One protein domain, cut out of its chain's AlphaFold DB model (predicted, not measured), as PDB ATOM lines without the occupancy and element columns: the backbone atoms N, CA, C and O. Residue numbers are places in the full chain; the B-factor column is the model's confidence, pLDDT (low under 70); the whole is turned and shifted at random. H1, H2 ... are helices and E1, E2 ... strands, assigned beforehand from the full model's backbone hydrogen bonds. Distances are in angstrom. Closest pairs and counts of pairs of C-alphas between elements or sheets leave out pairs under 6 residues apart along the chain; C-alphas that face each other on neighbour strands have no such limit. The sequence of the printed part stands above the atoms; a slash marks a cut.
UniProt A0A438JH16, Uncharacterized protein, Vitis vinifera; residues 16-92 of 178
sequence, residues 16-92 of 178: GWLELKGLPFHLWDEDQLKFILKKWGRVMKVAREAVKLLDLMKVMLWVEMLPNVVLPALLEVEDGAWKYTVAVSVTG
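AT A GLANCE: This is residues 16 to 92 of the 178 residues of an uncharacterized protein of Vitis vinifera (UniProt A0A438JH16). A single strongly twisted, curled sheet of five strands wraps round one short helix, H1, which sits in its hollow. The sheet is two hairpins, E2 with E3 and E4 with E5, joined side by side through E1, which lies between E3 and E5. The printed part has 77 residues with one named helix and five named strands, in the order E1, H1, E2, E3, E4, E5; across the sheet the order is E2, E3, E1, E5, E4, all antiparallel, and the class is mostly strand. The whole is compact, with a radius of gyration of the C-alphas of 12.0 A, and rounded, spanning 36 by 32 by 22 A.

IN THESE COORDINATES: Find C-alpha 16 at (79.663, 42.907, 12.828); from there E1, residues 16 to 21, runs 15.8 A. Next comes H1, residues 30 to 37, 10.5 A long, beginning at C-alpha 30 at (64.630, 34.219, 11.761). E2, residues 41 to 51, covers 26.3 A and bends by 69 degrees at residue 44. E3, residues 56 to 65, covers 25.6 A, and E4, residues 74 to 79, 15.9 A. E5, residues 82 to 91, covers 27.7 A and ends at C-alpha 91 at (84.094, 38.234, 12.219).

HOW THE PARTS SIT: Begin with E1, an inner strand antiparallel to E3 at 146 degrees; look there for N 18 and O 61, 2.8 A apart and within hydrogen-bond range. E1 is antiparallel to E5 too, at 140 degrees, with N 19 and O 89 at 3.0 A. The hairpin E2 and E3 has N 47 and O 60 at 2.8 A, and the hairpin E4 and E5 has N 77 and O 84 at 2.8 A. E5 is staggered: its residues 82 to 87 pair with E4 and its residues 87 to 91 with E1. The edge strands E2 and E4 are apart. H1 is on the sheet, which curls round it; its closest C-alphas to E2 are those of Lys 34 and Val 43, 5.9 A, and to E4 those of Ile 36 and Val 77, 7.6 A. E1, H1 and E2 form a split strand-helix-strand unit, two strands running the same way with E3 between them, and its crossover is right-handed. In H1 every O i to N i+4 pair is within hydrogen-bond range.

THE WHOLE: The two C-alphas farthest apart, those of Leu 53 and Asn 68, are 36.8 A apart. The printed part has no cut and no long link. Look in the B-factor column for a mean pLDDT of 71.8 over the printed part; 38 residues are under 70, among them residues 50 to 57, 66 to 74 and 81 to 92 of this model.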
ATOM      1  N   GLY A  16      78.801  44.022  13.190       79.31
ATOM      2  CA  GLY A  16      79.663  42.907  12.828       79.31
ATOM      3  C   GLY A  16      78.900  41.650  12.479       79.31
ATOM      4  O   GLY A  16      77.736  41.466  12.856       79.31
ATOM      5  N   TRP A  17      79.582  40.767  11.752       82.12
ATOM      6  CA  TRP A  17      79.061  39.449  11.423       82.12
ATOM      7  C   TRP A  17      79.325  38.497  12.584       82.12
ATOM      8  O   TRP A  17      80.471  38.142  12.869       82.12
ATOM      9  N   LEU A  18      78.251  38.043  13.225       80.00
ATOM     10  CA  LEU A  18      78.263  36.949  14.183       80.00
ATOM     11  C   LEU A  18      78.008  35.639  13.451       80.00
ATOM     12  O   LEU A  18      76.931  35.414  12.906       80.00
ATOM     13  N   GLU A  19      78.998  34.759  13.456       79.31
ATOM     14  CA  GLU A  19      78.813  33.383  13.015       79.31
ATOM     15  C   GLU A  19      78.397  32.545  14.225       79.31
ATOM     16  O   GLU A  19      79.120  32.474  15.224       79.31
ATOM     17  N   LEU A  20      77.223  31.923  14.132       77.38
ATOM     18  CA  LEU A  20      76.733  31.022  15.160       77.38
ATOM     19  C   LEU A  20      77.056  29.575  14.777       77.38
ATOM     20  O   LEU A  20      76.763  29.125  13.666       77.38
ATOM     21  N   LYS A  21      77.659  28.837  15.713       73.94
ATOM     22  CA  LYS A  21      78.008  27.416  15.558       73.94
ATOM     23  C   LYS A  21      77.404  26.592  16.691       73.94
ATOM     24  O   LYS A  21      77.331  27.049  17.829       73.94
ATOM     25  N   GLY A  22      77.004  25.362  16.375       66.25
ATOM     26  CA  GLY A  22      76.599  24.361  17.369       66.25
ATOM     27  C   GLY A  22      75.099  24.245  17.671       66.25
ATOM     28  O   GLY A  22      74.724  23.271  18.313       66.25
ATOM     29  N   LEU A  23      74.228  25.146  17.192       65.38
ATOM     30  CA  LEU A  23      72.773  24.912  17.235       65.38
ATOM     31  C   LEU A  23      72.300  24.166  15.982       65.38
ATOM     32  O   LEU A  23      72.891  24.321  14.907       65.38
ATOM     33  N   PRO A  24      71.166  23.450  16.060       66.19
ATOM     34  CA  PRO A  24      70.426  23.027  14.883       66.19
ATOM     35  C   PRO A  24      69.718  24.241  14.259       66.19
ATOM     36  O   PRO A  24      68.497  24.287  14.199       66.19
ATOM     37  N   PHE A  25      70.461  25.253  13.790       64.44
ATOM     38  CA  PHE A  25      69.892  26.497  13.236       64.44
ATOM     39  C   PHE A  25      68.963  26.271  12.036       64.44
ATOM     40  O   PHE A  25      68.224  27.173  11.648       64.44
ATOM     41  N   HIS A  26      69.006  25.079  11.440       64.75
ATOM     42  CA  HIS A  26      68.053  24.637  10.428       64.75
ATOM     43  C   HIS A  26      66.615  24.532  10.964       64.75
ATOM     44  O   HIS A  26      65.687  24.665  10.179       64.75
ATOM     45  N   LEU A  27      66.430  24.334  12.273       71.31
ATOM     46  CA  LEU A  27      65.118  24.258  12.930       71.31
ATOM     47  C   LEU A  27      64.618  25.610  13.452       71.31
ATOM     48  O   LEU A  27      63.491  25.690  13.922       71.31
ATOM     49  N   TRP A  28      65.459  26.646  13.426       74.56
ATOM     50  CA  TRP A  28      65.160  27.935  14.046       74.56
ATOM     51  C   TRP A  28      64.752  28.961  12.997       74.56
ATOM     52  O   TRP A  28      65.489  29.193  12.028       74.56
ATOM     53  N   ASP A  29      63.634  29.638  13.236       79.69
ATOM     54  CA  ASP A  29      63.164  30.738  12.397       79.69
ATOM     55  C   ASP A  29      63.975  32.020  12.624       79.69
ATOM     56  O   ASP A  29      64.619  32.220  13.659       79.69
ATOM     57  N   GLU A  30      63.947  32.926  11.642       82.44
ATOM     58  CA  GLU A  30      64.630  34.219  11.761       82.44
ATOM     59  C   GLU A  30      64.173  35.013  12.984       82.44
ATOM     60  O   GLU A  30      64.988  35.678  13.622       82.44
ATOM     61  N   ASP A  31      62.895  34.924  13.339       83.88
ATOM     62  CA  ASP A  31      62.336  35.662  14.468       83.88
ATOM     63  C   ASP A  31      62.819  35.114  15.810       83.88
ATOM     64  O   ASP A  31      63.105  35.891  16.721       83.88
ATOM     65  N   GLN A  32      63.022  33.798  15.917       81.12
ATOM     66  CA  GLN A  32      63.621  33.190  17.105       81.12
ATOM     67  C   GLN A  32      65.092  33.600  17.255       81.12
ATOM     68  O   GLN A  32      65.535  33.961  18.348       81.12
ATOM     69  N   LEU A  33      65.842  33.625  16.146       78.56
ATOM     70  CA  LEU A  33      67.228  34.101  16.139       78.56
ATOM     71  C   LEU A  33      67.312  35.579  16.536       78.56
ATOM     72  O   LEU A  33      68.126  35.951  17.385       78.56
ATOM     73  N   LYS A  34      66.432  36.421  15.978       83.12
ATOM     74  CA  LYS A  34      66.304  37.836  16.354       83.12
ATOM     75  C   LYS A  34      65.942  37.990  17.826       83.12
ATOM     76  O   LYS A  34      66.494  38.862  18.491       83.12
ATOM     77  N   PHE A  35      65.055  37.147  18.351       82.25
ATOM     78  CA  PHE A  35      64.624  37.198  19.744       82.25
ATOM     79  C   PHE A  35      65.767  36.905  20.720       82.25
ATOM     80  O   PHE A  35      65.966  37.666  21.668       82.25
ATOM     81  N   ILE A  36      66.567  35.865  20.467       77.69
ATOM     82  CA  ILE A  36      67.748  35.556  21.290       77.69
ATOM     83  C   ILE A  36      68.758  36.699  21.229       77.69
ATOM     84  O   ILE A  36      69.260  37.162  22.258       77.69
ATOM     85  N   LEU A  37      69.039  37.178  20.017       77.25
ATOM     86  CA  LEU A  37      70.033  38.218  19.789       77.25
ATOM     87  C   LEU A  37      69.575  39.613  20.222       77.25
ATOM     88  O   LEU A  37      70.418  40.486  20.406       77.25
ATOM     89  N   LYS A  38      68.283  39.817  20.501       80.06
ATOM     90  CA  LYS A  38      67.737  41.076  21.031       80.06
ATOM     91  C   LYS A  38      68.407  41.511  22.337       80.06
ATOM     92  O   LYS A  38      68.503  42.704  22.607       80.06
ATOM     93  N   LYS A  39      68.880  40.557  23.150       76.06
ATOM     94  CA  LYS A  39      69.636  40.846  24.384       76.06
ATOM     95  C   LYS A  39      71.041  41.397  24.111       76.06
ATOM     96  O   LYS A  39      71.639  41.997  24.999       76.06
ATOM     97  N   TRP A  40      71.552  41.188  22.900       73.38
ATOM     98  CA  TRP A  40      72.915  41.510  22.491       73.38
ATOM     99  C   TRP A  40      72.982  42.786  21.653       73.38
ATOM    100  O   TRP A  40      73.911  43.585  21.780       73.38
ATOM    101  N   GLY A  41      71.971  42.997  20.816       81.50
ATOM    102  CA  GLY A  41      71.943  44.094  19.872       81.50
ATOM    103  C   GLY A  41      70.725  44.063  18.960       81.50
ATOM    104  O   GLY A  41      69.797  43.271  19.138       81.50
ATOM    105  N   ARG A  42      70.734  44.939  17.958       82.81
ATOM    106  CA  ARG A  42      69.755  44.910  16.870       82.81
ATOM    107  C   ARG A  42      70.274  44.012  15.756       82.81
ATOM    108  O   ARG A  42      71.294  44.307  15.144       82.81
ATOM    109  N   VAL A  43      69.565  42.920  15.478       83.12
ATOM    110  CA  VAL A  43      69.847  42.094  14.298       83.12
ATOM    111  C   VAL A  43      69.333  42.820  13.066       83.12
ATOM    112  O   VAL A  43      68.146  43.120  12.960       83.12
ATOM    113  N   MET A  44      70.237  43.078  12.135       83.19
ATOM    114  CA  MET A  44      69.973  43.823  10.909       83.19
ATOM    115  C   MET A  44      69.833  42.893   9.703       83.19
ATOM    116  O   MET A  44      68.999  43.133   8.835       83.19
ATOM    117  N   LYS A  45      70.632  41.819   9.640       85.50
ATOM    118  CA  LYS A  45      70.607  40.862   8.526       85.50
ATOM    119  C   LYS A  45      70.845  39.442   9.017       85.50
ATOM    120  O   LYS A  45      71.686  39.214   9.881       85.50
ATOM    121  N   VAL A  46      70.124  38.495   8.429       83.38
ATOM    122  CA  VAL A  46      70.320  37.060   8.636       83.38
ATOM    123  C   VAL A  46      70.783  36.463   7.314       83.38
ATOM    124  O   VAL A  46      70.121  36.624   6.293       83.38
ATOM    125  N   ALA A  47      71.936  35.811   7.315       82.19
ATOM    126  CA  ALA A  47      72.462  35.059   6.189       82.19
ATOM    127  C   ALA A  47      72.616  33.595   6.609       82.19
ATOM    128  O   ALA A  47      73.124  33.285   7.687       82.19
ATOM    129  N   ARG A  48      72.146  32.683   5.761       80.81
ATOM    130  CA  ARG A  48      72.229  31.240   5.984       80.81
ATOM    131  C   ARG A  48      73.025  30.646   4.837       80.81
ATOM    132  O   ARG A  48      72.674  30.843   3.678       80.81
ATOM    133  N   GLU A  49      74.093  29.938   5.162       73.06
ATOM    134  CA  GLU A  49      74.962  29.291   4.195       73.06
ATOM    135  C   GLU A  49      75.005  27.790   4.487       73.06
ATOM    136  O   GLU A  49      75.333  27.351   5.590       73.06
ATOM    137  N   ALA A  50      74.647  26.988   3.490       66.56
ATOM    138  CA  ALA A  50      74.780  25.542   3.561       66.56
ATOM    139  C   ALA A  50      76.206  25.164   3.140       66.56
ATOM    140  O   ALA A  50      76.559  25.248   1.960       66.56
ATOM    141  N   VAL A  51      77.047  24.760   4.094       65.56
ATOM    142  CA  VAL A  51      78.421  24.348   3.786       65.56
ATOM    143  C   VAL A  51      78.422  22.869   3.400       65.56
ATOM    144  O   VAL A  51      78.149  21.993   4.216       65.56
ATOM    145  N   LYS A  52      78.780  22.586   2.144       62.09
ATOM    146  CA  LYS A  52      78.682  21.265   1.483       62.09
ATOM    147  C   LYS A  52      79.532  20.134   2.087       62.09
ATOM    148  O   LYS A  52      79.532  19.033   1.549       62.09
ATOM    149  N   LEU A  53      80.309  20.391   3.138       53.91
ATOM    150  CA  LEU A  53      81.317  19.451   3.639       53.91
ATOM    151  C   LEU A  53      80.820  18.576   4.801       53.91
ATOM    152  O   LEU A  53      81.495  17.603   5.121       53.91
ATOM    153  N   LEU A  54      79.671  18.893   5.422       54.56
ATOM    154  CA  LEU A  54      79.135  18.117   6.557       54.56
ATOM    155  C   LEU A  54      77.668  18.434   6.938       54.56
ATOM    156  O   LEU A  54      77.310  18.270   8.098       54.56
ATOM    157  N   ASP A  55      76.837  18.941   6.015       56.25
ATOM    158  CA  ASP A  55      75.443  19.383   6.273       56.25
ATOM    159  C   ASP A  55      75.270  20.282   7.513       56.25
ATOM    160  O   ASP A  55      74.206  20.382   8.127       56.25
ATOM    161  N   LEU A  56      76.337  20.988   7.884       61.75
ATOM    162  CA  LEU A  56      76.301  21.983   8.936       61.75
ATOM    163  C   LEU A  56      75.813  23.286   8.308       61.75
ATOM    164  O   LEU A  56      76.518  23.934   7.531       61.75
ATOM    165  N   MET A  57      74.578  23.654   8.640       68.44
ATOM    166  CA  MET A  57      74.037  24.970   8.329       68.44
ATOM    167  C   MET A  57      74.817  26.023   9.110       68.44
ATOM    168  O   MET A  57      74.751  26.084  10.338       68.44
ATOM    169  N   LYS A  58      75.556  26.856   8.383       75.88
ATOM    170  CA  LYS A  58      76.243  28.020   8.921       75.88
ATOM    171  C   LYS A  58      75.269  29.190   8.906       75.88
ATOM    172  O   LYS A  58      74.702  29.523   7.868       75.88
ATOM    173  N   VAL A  59      75.064  29.815  10.059       78.56
ATOM    174  CA  VAL A  59      74.230  31.015  10.162       78.56
ATOM    175  C   VAL A  59      75.107  32.191  10.547       78.56
ATOM    176  O   VAL A  59      75.802  32.164  11.561       78.56
ATOM    177  N   MET A  60      75.079  33.214   9.700       83.50
ATOM    178  CA  MET A  60      75.770  34.481   9.883       83.50
ATOM    179  C   MET A  60      74.736  35.575  10.135       83.50
ATOM    180  O   MET A  60      73.797  35.756   9.365       83.50
ATOM    181  N   LEU A  61      74.895  36.312  11.223       83.81
ATOM    182  CA  LEU A  61      73.966  37.343  11.664       83.81
ATOM    183  C   LEU A  61      74.706  38.668  11.725       83.81
ATOM    184  O   LEU A  61      75.700  38.789  12.431       83.81
ATOM    185  N   TRP A  62      74.226  39.660  10.986       84.19
ATOM    186  CA  TRP A  62      74.708  41.028  11.108       84.19
ATOM    187  C   TRP A  62      74.003  41.672  12.291       84.19
ATOM    188  O   TRP A  62      72.780  41.857  12.258       84.19
ATOM    189  N   VAL A  63      74.757  41.970  13.343       81.69
ATOM    190  CA  VAL A  63      74.214  42.519  14.586       81.69
ATOM    191  C   VAL A  63      74.878  43.848  14.887       81.69
ATOM    192  O   VAL A  63      76.099  43.938  14.955       81.69
ATOM    193  N   GLU A  64      74.055  44.867  15.100       83.75
ATOM    194  CA  GLU A  64      74.470  46.113  15.725       83.75
ATOM    195  C   GLU A  64      74.460  45.919  17.241       83.75
ATOM    196  O   GLU A  64      73.409  45.877  17.885       83.75
ATOM    197  N   MET A  65      75.649  45.733  17.793       77.25
ATOM    198  CA  MET A  65      75.903  45.440  19.192       77.25
ATOM    199  C   MET A  65      75.622  46.653  20.077       77.25
ATOM    200  O   MET A  65      76.031  47.778  19.789       77.25
ATOM    201  N   LEU A  66      74.963  46.420  21.213       69.12
ATOM    202  CA  LEU A  66      74.830  47.453  22.235       69.12
ATOM    203  C   LEU A  66      76.191  47.683  22.922       69.12
ATOM    204  O   LEU A  66      76.871  46.718  23.273       69.12
ATOM    205  N   PRO A  67      76.571  48.940  23.221       61.44
ATOM    206  CA  PRO A  67      77.904  49.289  23.734       61.44
ATOM    207  C   PRO A  67      78.234  48.711  25.124       61.44
ATOM    208  O   PRO A  67      79.376  48.801  25.574       61.44
ATOM    209  N   ASN A  68      77.247  48.124  25.803       61.75
ATOM    210  CA  ASN A  68      77.375  47.544  27.142       61.75
ATOM    211  C   ASN A  68      77.364  46.008  27.142       61.75
ATOM    212  O   ASN A  68      77.373  45.396  28.209       61.75
ATOM    213  N   VAL A  69      77.315  45.377  25.968       62.53
ATOM    214  CA  VAL A  69      77.191  43.926  25.847       62.53
ATOM    215  C   VAL A  69      78.559  43.316  25.547       62.53
ATOM    216  O   VAL A  69      79.132  43.516  24.479       62.53
ATOM    217  N   VAL A  70      79.082  42.542  26.497       64.88
ATOM    218  CA  VAL A  70      80.315  41.762  26.317       64.88
ATOM    219  C   VAL A  70      79.961  40.454  25.627       64.88
ATOM    220  O   VAL A  70      79.362  39.597  26.267       64.88
ATOM    221  N   LEU A  71      80.331  40.289  24.354       62.81
ATOM    222  CA  LEU A  71      80.084  39.054  23.602       62.81
ATOM    223  C   LEU A  71      80.794  37.857  24.257       62.81
ATOM    224  O   LEU A  71      82.027  37.824  24.297       62.81
ATOM    225  N   PRO A  72      80.059  36.859  24.771       64.19
ATOM    226  CA  PRO A  72      80.649  35.636  25.248       64.19
ATOM    227  C   PRO A  72      81.022  34.790  24.034       64.19
ATOM    228  O   PRO A  72      80.277  34.699  23.063       64.19
ATOM    229  N   ALA A  73      82.164  34.114  24.119       63.38
ATOM    230  CA  ALA A  73      82.556  33.122  23.121       63.38
ATOM    231  C   ALA A  73      81.564  31.941  23.052       63.38
ATOM    232  O   ALA A  73      81.495  31.259  22.033       63.38
ATOM    233  N   LEU A  74      80.807  31.706  24.134       62.81
ATOM    234  CA  LEU A  74      79.795  30.660  24.269       62.81
ATOM    235  C   LEU A  74      78.518  31.257  24.897       62.81
ATOM    236  O   LEU A  74      78.555  31.720  26.035       62.81
ATOM    237  N   LEU A  75      77.407  31.270  24.166       70.06
ATOM    238  CA  LEU A  75      76.096  31.737  24.609       70.06
ATOM    239  C   LEU A  75      75.239  30.546  25.040       70.06
ATOM    240  O   LEU A  75      74.965  29.664  24.235       70.06
ATOM    241  N   GLU A  76      74.779  30.534  26.285       69.50
ATOM    242  CA  GLU A  76      73.795  29.553  26.739       69.50
ATOM    243  C   GLU A  76      72.380  30.048  26.418       69.50
ATOM    244  O   GLU A  76      71.970  31.128  26.847       69.50
ATOM    245  N   VAL A  77      71.647  29.272  25.624       65.31
ATOM    246  CA  VAL A  77      70.254  29.526  25.254       65.31
ATOM    247  C   VAL A  77      69.394  28.462  25.914       65.31
ATOM    248  O   VAL A  77      69.544  27.277  25.622       65.31
ATOM    249  N   GLU A  78      68.497  28.884  26.799       64.50
ATOM    250  CA  GLU A  78      67.479  28.011  27.380       64.50
ATOM    251  C   GLU A  78      66.187  28.125  26.560       64.50
ATOM    252  O   GLU A  78      65.653  29.224  26.400       64.50
ATOM    253  N   ASP A  79      65.698  26.999  26.040       62.09
ATOM    254  CA  ASP A  79      64.398  26.884  25.373       62.09
ATOM    255  C   ASP A  79      63.548  25.841  26.105       62.09
ATOM    256  O   ASP A  79      63.697  24.626  25.928       62.09
ATOM    257  N   GLY A  80      62.710  26.327  27.023       72.94
ATOM    258  CA  GLY A  80      61.910  25.487  27.910       72.94
ATOM    259  C   GLY A  80      62.779  24.556  28.762       72.94
ATOM    260  O   GLY A  80      63.399  24.988  29.730       72.94
ATOM    261  N   ALA A  81      62.800  23.267  28.413       66.88
ATOM    262  CA  ALA A  81      63.542  22.224  29.125       66.88
ATOM    263  C   ALA A  81      64.984  22.010  28.616       66.88
ATOM    264  O   ALA A  81      65.739  21.257  29.233       66.88
ATOM    265  N   TRP A  82      65.377  22.639  27.504       59.94
ATOM    266  CA  TRP A  82      66.669  22.403  26.854       59.94
ATOM    267  C   TRP A  82      67.633  23.566  27.076       59.94
ATOM    268  O   TRP A  82      67.248  24.725  26.943       59.94
ATOM    269  N   LYS A  83      68.904  23.256  27.368       67.69
ATOM    270  CA  LYS A  83      70.002  24.233  27.408       67.69
ATOM    271  C   LYS A  83      70.952  23.973  26.248       67.69
ATOM    272  O   LYS A  83      71.514  22.885  26.144       67.69
ATOM    273  N   TYR A  84      71.152  24.972  25.401       64.00
ATOM    274  CA  TYR A  84      72.069  24.906  24.271       64.00
ATOM    275  C   TYR A  84      73.263  25.816  24.508       64.00
ATOM    276  O   TYR A  84      73.090  26.979  24.855       64.00
ATOM    277  N   THR A  85      74.473  25.316  24.268       63.81
ATOM    278  CA  THR A  85      75.688  26.139  24.279       63.81
ATOM    279  C   THR A  85      76.056  26.498  22.843       63.81
ATOM    280  O   THR A  85      76.396  25.635  22.039       63.81
ATOM    281  N   VAL A  86      75.983  27.781  22.514       65.94
ATOM    282  CA  VAL A  86      76.211  28.320  21.172       65.94
ATOM    283  C   VAL A  86      77.583  28.954  21.116       65.94
ATOM    284  O   VAL A  86      77.838  29.909  21.839       65.94
ATOM    285  N   ALA A  87      78.461  28.492  20.235       67.12
ATOM    286  CA  ALA A  87      79.709  29.207  20.006       67.12
ATOM    287  C   ALA A  87      79.452  30.427  19.117       67.12
ATOM    288  O   ALA A  87      78.920  30.291  18.012       67.12
ATOM    289  N   VAL A  88      79.827  31.605  19.614       67.50
ATOM    290  CA  VAL A  88      79.705  32.881  18.904       67.50
ATOM    291  C   VAL A  88      81.102  33.335  18.511       67.50
ATOM    292  O   VAL A  88      81.945  33.601  19.369       67.50
ATOM    293  N   SER A  89      81.354  33.434  17.207       67.81
ATOM    294  CA  SER A  89      82.566  34.065  16.684       67.81
ATOM    295  C   SER A  89      82.220  35.379  16.000       67.81
ATOM    296  O   SER A  89      81.362  35.421  15.119       67.81
ATOM    297  N   VAL A  90      82.912  36.443  16.409       68.31
ATOM    298  CA  VAL A  90      82.845  37.748  15.754       68.31
ATOM    299  C   VAL A  90      83.828  37.743  14.601       68.31
ATOM    300  O   VAL A  90      85.035  37.606  14.799       68.31
ATOM    301  N   THR A  91      83.304  37.897  13.399       63.78
ATOM    302  CA  THR A  91      84.094  38.234  12.219       63.78
ATOM    303  C   THR A  91      84.076  39.756  12.148       63.78
ATOM    304  O   THR A  91      83.001  40.336  11.991       63.78
ATOM    305  N   GLY A  92      85.225  40.389  12.405       54.75
ATOM    306  CA  GLY A  92      85.342  41.847  12.481       54.75
ATOM    307  C   GLY A  92      84.776  42.534  11.238       54.75
ATOM    308  O   GLY A  92      84.901  42.019  10.128       54.75
TER     309      GLY A  92